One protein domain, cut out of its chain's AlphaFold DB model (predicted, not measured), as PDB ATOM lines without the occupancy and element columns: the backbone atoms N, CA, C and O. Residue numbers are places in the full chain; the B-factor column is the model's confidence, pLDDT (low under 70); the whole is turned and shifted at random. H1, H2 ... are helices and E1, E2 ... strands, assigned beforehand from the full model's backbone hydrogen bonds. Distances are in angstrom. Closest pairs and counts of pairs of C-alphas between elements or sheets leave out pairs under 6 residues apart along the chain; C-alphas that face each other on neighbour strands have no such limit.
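Overview. This is residues 195 to 323 of the 324 residues of an uncharacterized protein of Candidatus Woesebacteria bacterium RBG_16_42_24 (UniProt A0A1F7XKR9). A strongly twisted six-stranded sheet runs through the domain, with the helices H1 and H2 over one face and the short helix H3 only grazing it with residues 253 to 254. Long links join parts of the sheet, and the link of residues 267 to 286 reaches 21 A from the mean of the C-alphas. The 129 printed residues hold three named helices and six named strands, in the order H1 E1 H2 E2 H3 E3 E4 E5 E6; the sheet, E2 E1 E3 E6 E4 E5, is mixed. The class is mixed, helices and strands, with 58 residues, under half, in named elements. The whole is compact, with a radius of gyration of the C-alphas of 13.2 A and spans of 38 by 30 by 29 A.

Along the chain. H1, residues 195 to 207, begins at C-alpha 195 (-3.608, 7.989, 80.752) and is 17.9 A long. E1 is residues 213 to 216, H2 residues 230 to 237, E2 residues 241 to 244 and H3 residues 251 to 256. E3, residues 261 to 266, is 16.4 A long and begins at C-alpha 261 (2.492, 26.451, 92.686). E4, residues 287 to 293, is 16.2 A long; E5 is residues 299 to 302. E6, residues 317 to 322, is 16.2 A long and ends at C-alpha 322 (3.020, 31.886, 91.773).

Arrangement. E2 and E1 are parallel, with N 214 and O 241 2.8 A apart, and so are E1 and E3, with N 263 and O 215 at 2.9 A. E3 and E6 are antiparallel, N 264 to O 318 2.9 A; E6 and E4 likewise, N 291 to O 319 2.8 A. The hairpin E4 and E5 has N 292 and O 300 at 2.8 A. H1 and H2 are on the same face, in two layers, helices on one face of a sheet. H1 lies over E6 at a height of 9.2 A, along the strands at 17 degrees on the local plane; the closest C-alphas, of Val 204 and Leu 319, are 7.0 A apart. H2 lies over E2, closest C-alphas Ile 230 and Leu 242 at 6.4 A. H1, with residues 201 to 205 alone, touches H2 at a steep tilt of 66 degrees, closest C-alphas Lys 205 and Leu 237 at 5.6 A. E1, H2, E2 form a strand-helix-strand unit, parallel neighbours with a helix between; E2, H3, E3 form a split one, E1 lying between its strands; both crossovers are right-handed. In H1 every O i to N i+4 pair is within hydrogen-bond range, in H2 3 of 4, in H3 1 of 2.

Size, cuts and confidence. The farthest C-alphas, of Asp 211 and Ala 273, are 37.8 A apart. The printed part has no cut; the links E1 to H2, E3 to E4 and E5 to E6 are long. The mean pLDDT of the printed part is 84.4; 21 residues are under 70, among them 269 to 277.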
ATOM      1  N   LYS A 195      -4.823   7.410  81.339       86.19
ATOM      2  CA  LYS A 195      -3.608   7.989  80.752       86.19
ATOM      3  C   LYS A 195      -3.490   9.499  80.969       86.19
ATOM      4  O   LYS A 195      -2.452   9.980  81.400       86.19
ATOM      5  N   LYS A 196      -4.575  10.245  80.739       86.12
ATOM      6  CA  LYS A 196      -4.595  11.710  80.875       86.12
ATOM      7  C   LYS A 196      -4.247  12.182  82.292       86.12
ATOM      8  O   LYS A 196      -3.476  13.126  82.441       86.12
ATOM      9  N   PHE A 197      -4.820  11.545  83.313       87.19
ATOM     10  CA  PHE A 197      -4.551  11.905  84.703       87.19
ATOM     11  C   PHE A 197      -3.139  11.480  85.112       87.19
ATOM     12  O   PHE A 197      -2.419  12.251  85.739       87.19
ATOM     13  N   TYR A 198      -2.712  10.279  84.717       89.88
ATOM     14  CA  TYR A 198      -1.371   9.801  85.035       89.88
ATOM     15  C   TYR A 198      -0.273  10.676  84.409       89.88
ATOM     16  O   TYR A 198       0.622  11.137  85.122       89.88
ATOM     17  N   ASP A 199      -0.402  11.001  83.118       90.88
ATOM     18  CA  ASP A 199       0.487  11.930  82.411       90.88
ATOM     19  C   ASP A 199       0.544  13.288  83.118       90.88
ATOM     20  O   ASP A 199       1.619  13.863  83.290       90.88
ATOM     21  N   TYR A 200      -0.607  13.785  83.581       91.81
ATOM     22  CA  TYR A 200      -0.683  15.043  84.312       91.81
ATOM     23  C   TYR A 200       0.097  15.016  85.623       91.81
ATOM     24  O   TYR A 200       0.861  15.937  85.913       91.81
ATOM     25  N   VAL A 201      -0.053  13.961  86.420       92.44
ATOM     26  CA  VAL A 201       0.656  13.854  87.697       92.44
ATOM     27  C   VAL A 201       2.169  13.734  87.481       92.44
ATOM     28  O   VAL A 201       2.944  14.375  88.196       92.44
ATOM     29  N   LEU A 202       2.609  12.988  86.461       92.94
ATOM     30  CA  LEU A 202       4.023  12.933  86.071       92.94
ATOM     31  C   LEU A 202       4.544  14.292  85.586       92.94
ATOM     32  O   LEU A 202       5.658  14.689  85.937       92.94
ATOM     33  N   PHE A 203       3.733  15.031  84.829       94.50
ATOM     34  CA  PHE A 203       4.033  16.398  84.414       94.50
ATOM     35  C   PHE A 203       4.227  17.323  85.623       94.50
ATOM     36  O   PHE A 203       5.240  18.024  85.683       94.50
ATOM     37  N   VAL A 204       3.327  17.291  86.612       95.69
ATOM     38  CA  VAL A 204       3.452  18.090  87.843       95.69
ATOM     39  C   VAL A 204       4.735  17.725  88.580       95.69
ATOM     40  O   VAL A 204       5.509  18.618  88.928       95.69
ATOM     41  N   LYS A 205       5.013  16.426  88.749       95.31
ATOM     42  CA  LYS A 205       6.235  15.931  89.401       95.31
ATOM     43  C   LYS A 205       7.501  16.456  88.724       95.31
ATOM     44  O   LYS A 205       8.422  16.889  89.405       95.31
ATOM     45  N   LYS A 206       7.552  16.439  87.392       94.62
ATOM     46  CA  LYS A 206       8.708  16.923  86.621       94.62
ATOM     47  C   LYS A 206       8.840  18.450  86.638       94.62
ATOM     48  O   LYS A 206       9.948  18.960  86.505       94.62
ATOM     49  N   SER A 207       7.728  19.165  86.784       95.12
ATOM     50  CA  SER A 207       7.663  20.627  86.625       95.12
ATOM     51  C   SER A 207       7.752  21.404  87.939       95.12
ATOM     52  O   SER A 207       7.688  22.631  87.924       95.12
ATOM     53  N   THR A 208       7.895  20.714  89.072       96.38
ATOM     54  CA  THR A 208       7.964  21.328  90.403       96.38
ATOM     55  C   THR A 208       9.173  20.808  91.184       96.38
ATOM     56  O   THR A 208       9.457  19.611  91.114       96.38
ATOM     57  N   PRO A 209       9.885  21.659  91.943       96.38
ATOM     58  CA  PRO A 209      10.898  21.227  92.906       96.38
ATOM     59  C   PRO A 209      10.329  20.297  93.983       96.38
ATOM     60  O   PRO A 209       9.130  20.322  94.263       96.38
ATOM     61  N   GLU A 210      11.179  19.477  94.598       93.19
ATOM     62  CA  GLU A 210      10.767  18.519  95.635       93.19
ATOM     63  C   GLU A 210      10.286  19.180  96.934       93.19
ATOM     64  O   GLU A 210       9.405  18.642  97.595       93.19
ATOM     65  N   ASP A 211      10.812  20.355  97.269       93.94
ATOM     66  CA  ASP A 211      10.482  21.152  98.456       93.94
ATOM     67  C   ASP A 211       9.286  22.097  98.255       93.94
ATOM     68  O   ASP A 211       8.933  22.853  99.158       93.94
ATOM     69  N   SER A 212       8.648  22.053  97.084       95.19
ATOM     70  CA  SER A 212       7.572  22.982  96.743       95.19
ATOM     71  C   SER A 212       6.277  22.736  97.519       95.19
ATOM     72  O   SER A 212       5.890  21.595  97.809       95.19
ATOM     73  N   LYS A 213       5.561  23.833  97.785       95.12
ATOM     74  CA  LYS A 213       4.173  23.818  98.258       95.12
ATOM     75  C   LYS A 213       3.209  24.008  97.093       95.12
ATOM     76  O   LYS A 213       3.267  25.015  96.381       95.12
ATOM     77  N   ILE A 214       2.303  23.051  96.911       96.00
ATOM     78  CA  ILE A 214       1.360  23.026  95.791       96.00
ATOM     79  C   ILE A 214      -0.073  23.117  96.305       96.00
ATOM     80  O   ILE A 214      -0.541  22.253  97.048       96.00
ATOM     81  N   LEU A 215      -0.793  24.134  95.838       94.50
ATOM     82  CA  LEU A 215      -2.223  24.281  96.057       94.50
ATOM     83  C   LEU A 215      -2.996  23.435  95.035       94.50
ATOM     84  O   LEU A 215      -2.988  23.709  93.829       94.50
ATOM     85  N   ILE A 216      -3.666  22.399  95.525       94.06
ATOM     86  CA  ILE A 216      -4.475  21.463  94.741       94.06
ATOM     87  C   ILE A 216      -5.972  21.812  94.869       94.06
ATOM     88  O   ILE A 216      -6.346  22.577  95.763       94.06
ATOM     89  N   PRO A 217      -6.850  21.285  93.996       91.69
ATOM     90  CA  PRO A 217      -8.289  21.519  94.101       91.69
ATOM     91  C   PRO A 217      -8.883  21.084  95.452       91.69
ATOM     92  O   PRO A 217      -8.300  20.242  96.133       91.69
ATOM     93  N   PRO A 218     -10.056  21.601  95.845       87.56
ATOM     94  CA  PRO A 218     -10.737  21.188  97.067       87.56
ATOM     95  C   PRO A 218     -11.151  19.709  97.028       87.56
ATOM     96  O   PRO A 218     -11.447  19.137  95.976       87.56
ATOM     97  N   PHE A 219     -11.206  19.094  98.209       82.50
ATOM     98  CA  PHE A 219     -11.691  17.734  98.440       82.50
ATOM     99  C   PHE A 219     -12.513  17.699  99.737       82.50
ATOM    100  O   PHE A 219     -12.149  18.393 100.688       82.50
ATOM    101  N   PRO A 220     -13.602  16.908  99.825       69.56
ATOM    102  CA  PRO A 220     -14.149  15.958  98.846       69.56
ATOM    103  C   PRO A 220     -15.194  16.584  97.901       69.56
ATOM    104  O   PRO A 220     -16.301  16.070  97.752       69.56
ATOM    105  N   THR A 221     -14.882  17.720  97.279       69.94
ATOM    106  CA  THR A 221     -15.809  18.415  96.376       69.94
ATOM    107  C   THR A 221     -15.747  17.861  94.957       69.94
ATOM    108  O   THR A 221     -14.675  17.705  94.372       69.94
ATOM    109  N   TRP A 222     -16.917  17.622  94.371       71.38
ATOM    110  CA  TRP A 222     -17.043  17.343  92.945       71.38
ATOM    111  C   TRP A 222     -16.620  18.580  92.124       71.38
ATOM    112  O   TRP A 222     -16.992  19.690  92.508       71.38
ATOM    113  N   PRO A 223     -15.890  18.435  90.999       78.25
ATOM    114  CA  PRO A 223     -15.569  17.187  90.296       78.25
ATOM    115  C   PRO A 223     -14.165  16.606  90.544       78.25
ATOM    116  O   PRO A 223     -13.808  15.644  89.873       78.25
ATOM    117  N   TRP A 224     -13.365  17.148  91.465       83.94
ATOM    118  CA  TRP A 224     -11.937  16.802  91.604       83.94
ATOM    119  C   TRP A 224     -11.675  15.596  92.516       83.94
ATOM    120  O   TRP A 224     -10.965  15.686  93.522       83.94
ATOM    121  N   ALA A 225     -12.277  14.454  92.185       81.00
ATOM    122  CA  ALA A 225     -12.163  13.238  92.989       81.00
ATOM    123  C   ALA A 225     -10.719  12.713  93.101       81.00
ATOM    124  O   ALA A 225     -10.378  12.085  94.106       81.00
ATOM    125  N   GLN A 226      -9.882  12.965  92.087       86.25
ATOM    126  CA  GLN A 226      -8.495  12.510  92.030       86.25
ATOM    127  C   GLN A 226      -7.525  13.638  92.397       86.25
ATOM    128  O   GLN A 226      -6.801  13.504  93.382       86.25
ATOM    129  N   SER A 227      -7.515  14.760  91.668       90.25
ATOM    130  CA  SER A 227      -6.533  15.837  91.900       90.25
ATOM    131  C   SER A 227      -6.723  16.592  93.205       90.25
ATOM    132  O   SER A 227      -5.751  17.171  93.682       90.25
ATOM    133  N   GLY A 228      -7.918  16.583  93.801       88.81
ATOM    134  CA  GLY A 228      -8.136  17.133  95.139       88.81
ATOM    135  C   GLY A 228      -7.743  16.170  96.266       88.81
ATOM    136  O   GLY A 228      -7.599  16.573  97.416       88.81
ATOM    137  N   ASN A 229      -7.556  14.880  95.996       88.12
ATOM    138  CA  ASN A 229      -7.312  13.896  97.047       88.12
ATOM    139  C   ASN A 229      -5.831  13.913  97.477       88.12
ATOM    140  O   ASN A 229      -4.991  13.312  96.809       88.12
ATOM    141  N   ILE A 230      -5.508  14.587  98.595       86.06
ATOM    142  CA  ILE A 230      -4.126  14.710  99.107       86.06
ATOM    143  C   ILE A 230      -3.430  13.347  99.217       86.06
ATOM    144  O   ILE A 230      -2.389  13.198  98.583       86.06
ATOM    145  N   PRO A 231      -3.951  12.336  99.951       79.94
ATOM    146  CA  PRO A 231      -3.281  11.036 100.050       79.94
ATOM    147  C   PRO A 231      -2.933  10.424  98.691       79.94
ATOM    148  O   PRO A 231      -1.844   9.883  98.498       79.94
ATOM    149  N   TYR A 232      -3.855  10.546  97.739       82.19
ATOM    150  CA  TYR A 232      -3.699   9.997  96.402       82.19
ATOM    151  C   TYR A 232      -2.654  10.755  95.571       82.19
ATOM    152  O   TYR A 232      -1.802  10.133  94.943       82.19
ATOM    153  N   MET A 233      -2.655  12.088  95.610       90.56
ATOM    154  CA  MET A 233      -1.667  12.918  94.914       90.56
ATOM    155  C   MET A 233      -0.272  12.814  95.547       90.56
ATOM    156  O   MET A 233       0.729  12.736  94.831       90.56
ATOM    157  N   THR A 234      -0.190  12.743  96.879       85.62
ATOM    158  CA  THR A 234       1.071  12.606  97.623       85.62
ATOM    159  C   THR A 234       1.811  11.329  97.245       85.62
ATOM    160  O   THR A 234       3.032  11.367  97.138       85.62
ATOM    161  N   TYR A 235       1.107  10.227  96.957       84.94
ATOM    162  CA  TYR A 235       1.736   8.986  96.486       84.94
ATOM    163  C   TYR A 235       2.688   9.217  95.300       84.94
ATOM    164  O   TYR A 235       3.751   8.603  95.221       84.94
ATOM    165  N   PHE A 236       2.344  10.138  94.398       89.50
ATOM    166  CA  PHE A 236       3.163  10.445  93.227       89.50
ATOM    167  C   PHE A 236       4.097  11.642  93.429       89.50
ATOM    168  O   PHE A 236       5.200  11.655  92.869       89.50
ATOM    169  N   LEU A 237       3.643  12.646  94.186       93.56
ATOM    170  CA  LEU A 237       4.281  13.961  94.295       93.56
ATOM    171  C   LEU A 237       5.190  14.135  95.514       93.56
ATOM    172  O   LEU A 237       5.906  15.139  95.570       93.56
ATOM    173  N   TYR A 238       5.213  13.177  96.445       87.44
ATOM    174  CA  TYR A 238       6.148  13.182  97.572       87.44
ATOM    175  C   TYR A 238       7.589  13.472  97.089       87.44
ATOM    176  O   TYR A 238       7.995  12.917  96.058       87.44
ATOM    177  N   PRO A 239       8.358  14.346  97.772       94.06
ATOM    178  CA  PRO A 239       8.128  14.921  99.110       94.06
ATOM    179  C   PRO A 239       7.412  16.286  99.161       94.06
ATOM    180  O   PRO A 239       7.401  16.922 100.213       94.06
ATOM    181  N   ARG A 240       6.787  16.731  98.066       94.62
ATOM    182  CA  ARG A 240       6.117  18.043  97.992       94.62
ATOM    183  C   ARG A 240       4.977  18.157  98.998       94.62
ATOM    184  O   ARG A 240       4.258  17.186  99.246       94.62
ATOM    185  N   VAL A 241       4.765  19.361  99.518       93.00
ATOM    186  CA  VAL A 241       3.655  19.650 100.434       93.00
ATOM    187  C   VAL A 241       2.422  20.007  99.613       93.00
ATOM    188  O   VAL A 241       2.447  20.947  98.820       93.00
ATOM    189  N   LEU A 242       1.334  19.263  99.803       93.44
ATOM    190  CA  LEU A 242       0.072  19.492  99.102       93.44
ATOM    191  C   LEU A 242      -0.950  20.117 100.047       93.44
ATOM    192  O   LEU A 242      -1.164  19.619 101.152       93.44
ATOM    193  N   LEU A 243      -1.601  21.182  99.591       91.31
ATOM    194  CA  LEU A 243      -2.636  21.895 100.333       91.31
ATOM    195  C   LEU A 243      -3.895  21.956  99.475       91.31
ATOM    196  O   LEU A 243      -3.844  22.404  98.332       91.31
ATOM    197  N   ASN A 244      -5.028  21.503 100.004       90.00
ATOM    198  CA  ASN A 244      -6.311  21.731  99.349       90.00
ATOM    199  C   ASN A 244      -6.655  23.215  99.436       90.00
ATOM    200  O   ASN A 244      -6.678  23.766 100.533       90.00
ATOM    201  N   GLY A 245      -6.965  23.838  98.304       87.00
ATOM    202  CA  GLY A 245      -7.613  25.142  98.325       87.00
ATOM    203  C   GLY A 245      -9.097  25.027  98.667       87.00
ATOM    204  O   GLY A 245      -9.697  23.964  98.516       87.00
ATOM    205  N   GLU A 246      -9.708  26.130  99.081       83.12
ATOM    206  CA  GLU A 246     -11.155  26.234  99.272       83.12
ATOM    207  C   GLU A 246     -11.859  26.676  97.980       83.12
ATOM    208  O   GLU A 246     -11.412  27.592  97.298       83.12
ATOM    209  N   GLU A 247     -13.004  26.079  97.630       72.06
ATOM    210  CA  GLU A 247     -13.705  26.425  96.378       72.06
ATOM    211  C   GLU A 247     -14.208  27.880  96.349       72.06
ATOM    212  O   GLU A 247     -14.122  28.554  95.321       72.06
ATOM    213  N   TYR A 248     -14.730  28.362  97.480       67.44
ATOM    214  CA  TYR A 248     -15.435  29.647  97.580       67.44
ATOM    215  C   TYR A 248     -14.596  30.771  98.205       67.44
ATOM    216  O   TYR A 248     -14.988  31.935  98.114       67.44
ATOM    217  N   SER A 249     -13.433  30.448  98.780       70.12
ATOM    218  CA  SER A 249     -12.509  31.413  99.401       70.12
ATOM    219  C   SER A 249     -11.021  31.218  99.036       70.12
ATOM    220  O   SER A 249     -10.151  31.553  99.841       70.12
ATOM    221  N   PRO A 250     -10.664  30.775  97.819       61.03
ATOM    222  CA  PRO A 250      -9.308  30.299  97.519       61.03
ATOM    223  C   PRO A 250      -8.210  31.373  97.589       61.03
ATOM    224  O   PRO A 250      -7.027  31.076  97.750       61.03
ATOM    225  N   LYS A 251      -8.585  32.654  97.467       61.31
ATOM    226  CA  LYS A 251      -7.647  33.782  97.573       61.31
ATOM    227  C   LYS A 251      -7.022  33.887  98.974       61.31
ATOM    228  O   LYS A 251      -5.966  34.499  99.117       61.31
ATOM    229  N   TYR A 252      -7.658  33.317 100.000       59.81
ATOM    230  CA  TYR A 252      -7.083  33.271 101.343       59.81
ATOM    231  C   TYR A 252      -5.934  32.264 101.448       59.81
ATOM    232  O   TYR A 252      -4.974  32.555 102.155       59.81
ATOM    233  N   ASP A 253      -5.985  31.152 100.716       65.44
ATOM    234  CA  ASP A 253      -4.978  30.086 100.807       65.44
ATOM    235  C   ASP A 253      -3.664  30.496 100.138       65.44
ATOM    236  O   ASP A 253      -2.590  30.325 100.712       65.44
ATOM    237  N   LEU A 254      -3.758  31.154  98.975       74.12
ATOM    238  CA  LEU A 254      -2.603  31.730  98.276       74.12
ATOM    239  C   LEU A 254      -1.775  32.672  99.161       74.12
ATOM    240  O   LEU A 254      -0.551  32.662  99.094       74.12
ATOM    241  N   ASN A 255      -2.444  33.494  99.973       70.06
ATOM    242  CA  ASN A 255      -1.794  34.551 100.749       70.06
ATOM    243  C   ASN A 255      -1.304  34.092 102.131       70.06
ATOM    244  O   ASN A 255      -0.544  34.821 102.766       70.06
ATOM    245  N   LYS A 256      -1.769  32.943 102.636       65.69
ATOM    246  CA  LYS A 256      -1.455  32.472 103.996       65.69
ATOM    247  C   LYS A 256      -0.254  31.536 104.057       65.69
ATOM    248  O   LYS A 256       0.479  31.581 105.037       65.69
ATOM    249  N   GLU A 257      -0.061  30.696 103.042       68.31
ATOM    250  CA  GLU A 257       0.785  29.499 103.171       68.31
ATOM    251  C   GLU A 257       2.096  29.532 102.361       68.31
ATOM    252  O   GLU A 257       2.803  28.524 102.309       68.31
ATOM    253  N   ASP A 258       2.468  30.685 101.784       86.00
ATOM    254  CA  ASP A 258       3.620  30.832 100.867       86.00
ATOM    255  C   ASP A 258       3.593  29.757  99.765       86.00
ATOM    256  O   ASP A 258       4.466  28.900  99.661       86.00
ATOM    257  N   ILE A 259       2.499  29.747  98.999       93.00
ATOM    258  CA  ILE A 259       2.265  28.776  97.927       93.00
ATOM    259  C   ILE A 259       3.213  29.055  96.758       93.00
ATOM    260  O   ILE A 259       3.194  30.147  96.193       93.00
ATOM    261  N   ASP A 260       3.974  28.044  96.331       95.31
ATOM    262  CA  ASP A 260       4.867  28.160  95.173       95.31
ATOM    263  C   ASP A 260       4.140  27.858  93.856       95.31
ATOM    264  O   ASP A 260       4.395  28.497  92.831       95.31
ATOM    265  N   TYR A 261       3.221  26.884  93.876       96.81
ATOM    266  CA  TYR A 261       2.492  26.451  92.686       96.81
ATOM    267  C   TYR A 261       1.003  26.231  92.941       96.81
ATOM    268  O   TYR A 261       0.594  25.763  93.999       96.81
ATOM    269  N   VAL A 262       0.187  26.485  91.919       95.50
ATOM    270  CA  VAL A 262      -1.239  26.136  91.894       95.50
ATOM    271  C   VAL A 262      -1.485  25.162  90.751       95.50
ATOM    272  O   VAL A 262      -1.073  25.411  89.614       95.50
ATOM    273  N   LEU A 263      -2.160  24.048  91.038       95.12
ATOM    274  CA  LEU A 263      -2.584  23.116  89.997       95.12
ATOM    275  C   LEU A 263      -3.633  23.756  89.098       95.12
ATOM    276  O   LEU A 263      -4.527  24.449  89.575       95.12
ATOM    277  N   LEU A 264      -3.562  23.461  87.806       93.62
ATOM    278  CA  LEU A 264      -4.597  23.809  86.850       93.62
ATOM    279  C   LEU A 264      -5.223  22.510  86.341       93.62
ATOM    280  O   LEU A 264      -4.557  21.696  85.705       93.62
ATOM    281  N   THR A 265      -6.493  22.280  86.664       90.12
ATOM    282  CA  THR A 265      -7.184  21.013  86.381       90.12
ATOM    283  C   THR A 265      -8.538  21.269  85.745       90.12
ATOM    284  O   THR A 265      -9.221  22.249  86.061       90.12
ATOM    285  N   TRP A 266      -8.954  20.368  84.853       84.75
ATOM    286  CA  TRP A 266     -10.276  20.446  84.250       84.75
ATOM    287  C   TRP A 266     -10.886  19.085  83.927       84.75
ATOM    288  O   TRP A 266     -10.333  18.319  83.138       84.75
ATOM    289  N   GLY A 267     -12.113  18.857  84.399       69.44
ATOM    290  CA  GLY A 267     -12.963  17.784  83.874       69.44
ATOM    291  C   GLY A 267     -12.441  16.385  84.180       69.44
ATOM    292  O   GLY A 267     -12.344  15.562  83.278       69.44
ATOM    293  N   GLU A 268     -12.101  16.127  85.445       73.00
ATOM    294  CA  GLU A 268     -11.863  14.755  85.922       73.00
ATOM    295  C   GLU A 268     -13.115  13.884  85.821       73.00
ATOM    296  O   GLU A 268     -13.017  12.684  85.593       73.00
ATOM    297  N   LEU A 269     -14.290  14.499  85.965       65.12
ATOM    298  CA  LEU A 269     -15.583  13.848  85.812       65.12
ATOM    299  C   LEU A 269     -16.402  14.553  84.728       65.12
ATOM    300  O   LEU A 269     -16.372  15.786  84.611       65.12
ATOM    301  N   ASP A 270     -17.149  13.756  83.964       55.88
ATOM    302  CA  ASP A 270     -18.071  14.236  82.939       55.88
ATOM    303  C   ASP A 270     -19.150  15.109  83.592       55.88
ATOM    304  O   ASP A 270     -20.025  14.627  84.312       55.88
ATOM    305  N   ALA A 271     -19.082  16.418  83.356       51.69
ATOM    306  CA  ALA A 271     -20.184  17.323  83.645       51.69
ATOM    307  C   ALA A 271     -20.963  17.615  82.363       51.69
ATOM    308  O   ALA A 271     -20.376  17.611  81.275       51.69
ATOM    309  N   PRO A 272     -22.258  17.951  82.473       49.72
ATOM    310  CA  PRO A 272     -23.021  18.459  81.347       49.72
ATOM    311  C   PRO A 272     -22.289  19.628  80.675       49.72
ATOM    312  O   PRO A 272     -21.812  20.554  81.343       49.72
ATOM    313  N   ALA A 273     -22.206  19.590  79.344       45.34
ATOM    314  CA  ALA A 273     -21.629  20.670  78.556       45.34
ATOM    315  C   ALA A 273     -22.315  22.005  78.909       45.34
ATOM    316  O   ALA A 273     -23.537  22.117  78.847       45.34
ATOM    317  N   GLY A 274     -21.527  23.012  79.298       47.91
ATOM    318  CA  GLY A 274     -22.015  24.362  79.615       47.91
ATOM    319  C   GLY A 274     -21.870  24.792  81.076       47.91
ATOM    320  O   GLY A 274     -21.961  25.987  81.356       47.91
ATOM    321  N   VAL A 275     -21.569  23.879  82.006       52.78
ATOM    322  CA  VAL A 275     -21.353  24.247  83.414       52.78
ATOM    323  C   VAL A 275     -19.876  24.601  83.644       52.78
ATOM    324  O   VAL A 275     -18.989  23.761  83.527       52.78
ATOM    325  N   GLN A 276     -19.587  25.864  83.979       54.25
ATOM    326  CA  GLN A 276     -18.229  26.373  84.263       54.25
ATOM    327  C   GLN A 276     -17.628  25.840  85.585       54.25
ATOM    328  O   GLN A 276     -16.644  26.377  86.085       54.25
ATOM    329  N   THR A 277     -18.205  24.798  86.184       63.03
ATOM    330  CA  THR A 277     -17.839  24.317  87.523       63.03
ATOM    331  C   THR A 277     -16.633  23.386  87.547       63.03
ATOM    332  O   THR A 277     -16.153  23.094  88.637       63.03
ATOM    333  N   ASN A 278     -16.127  22.949  86.391       77.12
ATOM    334  CA  ASN A 278     -15.159  21.851  86.315       77.12
ATOM    335  C   ASN A 278     -13.683  22.249  86.345       77.12
ATOM    336  O   ASN A 278     -12.825  21.365  86.333       77.12
ATOM    337  N   GLY A 279     -13.398  23.549  86.343       83.50
ATOM    338  CA  GLY A 279     -12.042  24.078  86.310       83.50
ATOM    339  C   GLY A 279     -11.542  24.502  87.675       83.50
ATOM    340  O   GLY A 279     -12.268  25.159  88.420       83.50
ATOM    341  N   TRP A 280     -10.287  24.184  87.958       89.25
ATOM    342  CA  TRP A 280      -9.506  24.763  89.041       89.25
ATOM    343  C   TRP A 280      -8.239  25.401  88.448       89.25
ATOM    344  O   TRP A 280      -7.669  24.812  87.528       89.25
ATOM    345  N   PRO A 281      -7.783  26.571  88.931       90.50
ATOM    346  CA  PRO A 281      -8.381  27.389  89.989       90.50
ATOM    347  C   PRO A 281      -9.557  28.262  89.509       90.50
ATOM    348  O   PRO A 281      -9.588  28.698  88.357       90.50
ATOM    349  N   LYS A 282     -10.508  28.555  90.415       87.19
ATOM    350  CA  LYS A 282     -11.686  29.436  90.188       87.19
ATOM    351  C   LYS A 282     -11.444  30.914  90.535       87.19
ATOM    352  O   LYS A 282     -12.362  31.650  90.892       87.19
ATOM    353  N   PHE A 283     -10.192  31.342  90.474       88.56
ATOM    354  CA  PHE A 283      -9.720  32.653  90.912       88.56
ATOM    355  C   PHE A 283      -8.486  33.053  90.111       88.56
ATOM    356  O   PHE A 283      -7.802  32.201  89.545       88.56
ATOM    357  N   ASP A 284      -8.215  34.353  90.065       91.12
ATOM    358  CA  ASP A 284      -7.042  34.879  89.376       91.12
ATOM    359  C   ASP A 284      -5.781  34.646  90.220       91.12
ATOM    360  O   ASP A 284      -5.805  34.799  91.445       91.12
ATOM    361  N   VAL A 285      -4.673  34.305  89.561       92.00
ATOM    362  CA  VAL A 285      -3.379  34.037  90.204       92.00
ATOM    363  C   VAL A 285      -2.321  34.915  89.554       92.00
ATOM    364  O   VAL A 285      -2.143  34.886  88.336       92.00
ATOM    365  N   LYS A 286      -1.604  35.693  90.371       93.44
ATOM    366  CA  LYS A 286      -0.405  36.406  89.921       93.44
ATOM    367  C   LYS A 286       0.687  35.383  89.660       93.44
ATOM    368  O   LYS A 286       1.083  34.666  90.576       93.44
ATOM    369  N   ALA A 287       1.121  35.284  88.411       94.50
ATOM    370  CA  ALA A 287       1.961  34.184  87.965       94.50
ATOM    371  C   ALA A 287       3.310  34.698  87.471       94.50
ATOM    372  O   ALA A 287       3.404  35.725  86.802       94.50
ATOM    373  N   GLU A 288       4.370  33.982  87.833       95.81
ATOM    374  CA  GLU A 288       5.670  34.132  87.181       95.81
ATOM    375  C   GLU A 288       5.602  33.478  85.802       95.81
ATOM    376  O   GLU A 288       6.011  34.064  84.804       95.81
ATOM    377  N   LYS A 289       5.019  32.275  85.756       96.50
ATOM    378  CA  LYS A 289       4.722  31.563  84.522       96.50
ATOM    379  C   LYS A 289       3.582  30.571  84.695       96.50
ATOM    380  O   LYS A 289       3.363  30.030  85.781       96.50
ATOM    381  N   ILE A 290       2.907  30.280  83.595       96.00
ATOM    382  CA  ILE A 290       1.897  29.234  83.486       96.00
ATOM    383  C   ILE A 290       2.409  28.195  82.498       96.00
ATOM    384  O   ILE A 290       2.788  28.532  81.379       96.00
ATOM    385  N   VAL A 291       2.411  26.931  82.908       95.75
ATOM    386  CA  VAL A 291       2.795  25.800  82.066       95.75
ATOM    387  C   VAL A 291       1.548  24.970  81.798       95.75
ATOM    388  O   VAL A 291       1.060  24.254  82.671       95.75
ATOM    389  N   TYR A 292       1.015  25.077  80.587       93.69
ATOM    390  CA  TYR A 292      -0.130  24.290  80.145       93.69
ATOM    391  C   TYR A 292       0.338  22.944  79.612       93.69
ATOM    392  O   TYR A 292       1.221  22.892  78.757       93.69
ATOM    393  N   MET A 293      -0.294  21.869  80.068       91.25
ATOM    394  CA  MET A 293      -0.162  20.540  79.492       91.25
ATOM    395  C   MET A 293      -1.205  20.378  78.381       91.25
ATOM    396  O   MET A 293      -2.411  20.339  78.629       91.25
ATOM    397  N   LEU A 294      -0.728  20.304  77.143       85.81
ATOM    398  CA  LEU A 294      -1.527  19.966  75.973       85.81
ATOM    399  C   LEU A 294      -1.661  18.443  75.831       85.81
ATOM    400  O   LEU A 294      -1.092  17.659  76.592       85.81
ATOM    401  N   ASN A 295      -2.394  18.019  74.803       75.75
ATOM    402  CA  ASN A 295      -2.461  16.614  74.417       75.75
ATOM    403  C   ASN A 295      -1.057  16.058  74.106       75.75
ATOM    404  O   ASN A 295      -0.195  16.770  73.585       75.75
ATOM    405  N   GLU A 296      -0.855  14.771  74.408       68.56
ATOM    406  CA  GLU A 296       0.377  14.022  74.103       68.56
ATOM    407  C   GLU A 296       1.634  14.525  74.839       68.56
ATOM    408  O   GLU A 296       2.751  14.379  74.349       68.56
ATOM    409  N   GLY A 297       1.470  15.134  76.018       67.25
ATOM    410  CA  GLY A 297       2.592  15.542  76.874       67.25
ATOM    411  C   GLY A 297       3.361  16.771  76.378       67.25
ATOM    412  O   GLY A 297       4.401  17.114  76.939       67.25
ATOM    413  N   LYS A 298       2.863  17.456  75.342       83.12
ATOM    414  CA  LYS A 298       3.402  18.750  74.911       83.12
ATOM    415  C   LYS A 298       3.049  19.821  75.933       83.12
ATOM    416  O   LYS A 298       1.930  19.853  76.438       83.12
ATOM    417  N   THR A 299       3.979  20.730  76.196       91.19
ATOM    418  CA  THR A 299       3.770  21.835  77.133       91.19
ATOM    419  C   THR A 299       3.874  23.177  76.426       91.19
ATOM    420  O   THR A 299       4.702  23.350  75.533       91.19
ATOM    421  N   VAL A 300       3.047  24.137  76.834       93.00
ATOM    422  CA  VAL A 300       3.149  25.539  76.407       93.00
ATOM    423  C   VAL A 300       3.362  26.393  77.640       93.00
ATOM    424  O   VAL A 300       2.552  26.352  78.563       93.00
ATOM    425  N   GLU A 301       4.443  27.166  77.644       94.50
ATOM    426  CA  GLU A 301       4.723  28.127  78.706       94.50
ATOM    427  C   GLU A 301       4.223  29.517  78.309       94.50
ATOM    428  O   GLU A 301       4.314  29.917  77.145       94.50
ATOM    429  N   ARG A 302       3.682  30.249  79.282       93.94
ATOM    430  CA  ARG A 302       3.296  31.652  79.132       93.94
ATOM    431  C   ARG A 302       3.716  32.456  80.349       93.94
ATOM    432  O   ARG A 302       3.440  32.058  81.477       93.94
ATOM    433  N   GLU A 303       4.319  33.607  80.105       94.75
ATOM    434  CA  GLU A 303       4.695  34.582  81.132       94.75
ATOM    435  C   GLU A 303       3.589  35.640  81.266       94.75
ATOM    436  O   GLU A 303       3.757  36.810  80.931       94.75
ATOM    437  N   GLU A 304       2.400  35.203  81.684       93.94
ATOM    438  CA  GLU A 304       1.251  36.075  81.940       93.94
ATOM    439  C   GLU A 304       0.558  35.688  83.249       93.94
ATOM    440  O   GLU A 304       0.663  34.548  83.699       93.94
ATOM    441  N   ASP A 305      -0.176  36.628  83.850       94.06
ATOM    442  CA  ASP A 305      -1.034  36.331  84.998       94.06
ATOM    443  C   ASP A 305      -2.169  35.378  84.595       94.06
ATOM    444  O   ASP A 305      -2.778  35.508  83.525       94.06
ATOM    445  N   TYR A 306      -2.526  34.452  85.485       92.62
ATOM    446  CA  TYR A 306      -3.675  33.584  85.265       92.62
ATOM    447  C   TYR A 306      -4.964  34.345  85.570       92.62
ATOM    448  O   TYR A 306      -5.221  34.728  86.713       92.62
ATOM    449  N   ILE A 307      -5.797  34.520  84.545       91.75
ATOM    450  CA  ILE A 307      -7.130  35.114  84.661       91.75
ATOM    451  C   ILE A 307      -8.179  34.011  84.501       91.75
ATOM    452  O   ILE A 307      -8.366  33.488  83.400       91.75
ATOM    453  N   TYR A 308      -8.903  33.675  85.569       86.62
ATOM    454  CA  TYR A 308      -9.852  32.553  85.594       86.62
ATOM    455  C   TYR A 308     -10.932  32.665  84.509       86.62
ATOM    456  O   TYR A 308     -11.312  31.684  83.871       86.62
ATOM    457  N   LYS A 309     -11.420  33.883  84.248       84.94
ATOM    458  CA  LYS A 309     -12.491  34.113  83.267       84.94
ATOM    459  C   LYS A 309     -12.022  34.070  81.804       84.94
ATOM    460  O   LYS A 309     -12.878  34.075  80.915       84.94
ATOM    461  N   LYS A 310     -10.709  34.024  81.531       85.62
ATOM    462  CA  LYS A 310     -10.157  33.989  80.163       85.62
ATOM    463  C   LYS A 310     -10.532  32.664  79.493       85.62
ATOM    464  O   LYS A 310     -10.366  31.599  80.074       85.62
ATOM    465  N   VAL A 311     -11.053  32.722  78.265       79.94
ATOM    466  CA  VAL A 311     -11.547  31.531  77.544       79.94
ATOM    467  C   VAL A 311     -10.446  30.489  77.345       79.94
ATOM    468  O   VAL A 311     -10.695  29.307  77.524       79.94
ATOM    469  N   GLU A 312      -9.227  30.940  77.060       78.38
ATOM    470  CA  GLU A 312      -8.044  30.094  76.847       78.38
ATOM    471  C   GLU A 312      -7.627  29.291  78.088       78.38
ATOM    472  O   GLU A 312      -6.936  28.288  77.964       78.38
ATOM    473  N   ASN A 313      -8.061  29.716  79.277       78.19
ATOM    474  CA  ASN A 313      -7.796  29.026  80.539       78.19
ATOM    475  C   ASN A 313      -8.841  27.951  80.853       78.19
ATOM    476  O   ASN A 313      -8.653  27.140  81.760       78.19
ATOM    477  N   LYS A 314      -9.948  27.920  80.105       74.75
ATOM    478  CA  LYS A 314     -10.978  26.894  80.260       74.75
ATOM    479  C   LYS A 314     -10.496  25.604  79.609       74.75
ATOM    480  O   LYS A 314      -9.905  25.630  78.539       74.75
ATOM    481  N   GLN A 315     -10.832  24.471  80.220       80.06
ATOM    482  CA  GLN A 315     -10.573  23.137  79.657       80.06
ATOM    483  C   GLN A 315      -9.108  22.701  79.581       80.06
ATOM    484  O   GLN A 315      -8.802  21.684  78.962       80.06
ATOM    485  N   MET A 316      -8.216  23.414  80.261       85.94
ATOM    486  CA  MET A 316      -6.792  23.106  80.253       85.94
ATOM    487  C   MET A 316      -6.387  22.309  81.496       85.94
ATOM    488  O   MET A 316      -7.059  22.342  82.527       85.94
ATOM    489  N   TRP A 317      -5.279  21.582  81.375       91.44
ATOM    490  CA  TRP A 317      -4.532  21.004  82.490       91.44
ATOM    491  C   TRP A 317      -3.174  21.695  82.530       91.44
ATOM    492  O   TRP A 317      -2.667  22.111  81.488       91.44
ATOM    493  N   GLY A 318      -2.576  21.863  83.700       94.75
ATOM    494  CA  GLY A 318      -1.304  22.562  83.799       94.75
ATOM    495  C   GLY A 318      -0.909  22.922  85.217       94.75
ATOM    496  O   GLY A 318      -1.407  22.378  86.198       94.75
ATOM    497  N   LEU A 319       0.009  23.867  85.307       96.06
ATOM    498  CA  LEU A 319       0.597  24.314  86.552       96.06
ATOM    499  C   LEU A 319       0.863  25.814  86.469       96.06
ATOM    500  O   LEU A 319       1.382  26.303  85.466       96.06
ATOM    501  N   ILE A 320       0.533  26.541  87.527       96.38
ATOM    502  CA  ILE A 320       0.813  27.970  87.654       96.38
ATOM    503  C   ILE A 320       1.917  28.128  88.694       96.38
ATOM    504  O   ILE A 320       1.736  27.691  89.827       96.38
ATOM    505  N   LYS A 321       3.042  28.751  88.332       96.94
ATOM    506  CA  LYS A 321       4.072  29.171  89.289       96.94
ATOM    507  C   LYS A 321       3.705  30.550  89.823       96.94
ATOM    508  O   LYS A 321       3.598  31.500  89.044       96.94
ATOM    509  N   VAL A 322       3.480  30.651  91.127       94.62
ATOM    510  CA  VAL A 322       3.020  31.886  91.773       94.62
ATOM    511  C   VAL A 322       4.149  32.913  91.778       94.62
ATOM    512  O   VAL A 322       5.298  32.593  92.075       94.62
ATOM    513  N   LYS A 323       3.823  34.159  91.427       91.88
ATOM    514  CA  LYS A 323       4.756  35.283  91.524       91.88
ATOM    515  C   LYS A 323       4.814  35.759  92.973       91.88
ATOM    516  O   LYS A 323       3.775  36.148  93.506       91.88
TER     517      LYS A 323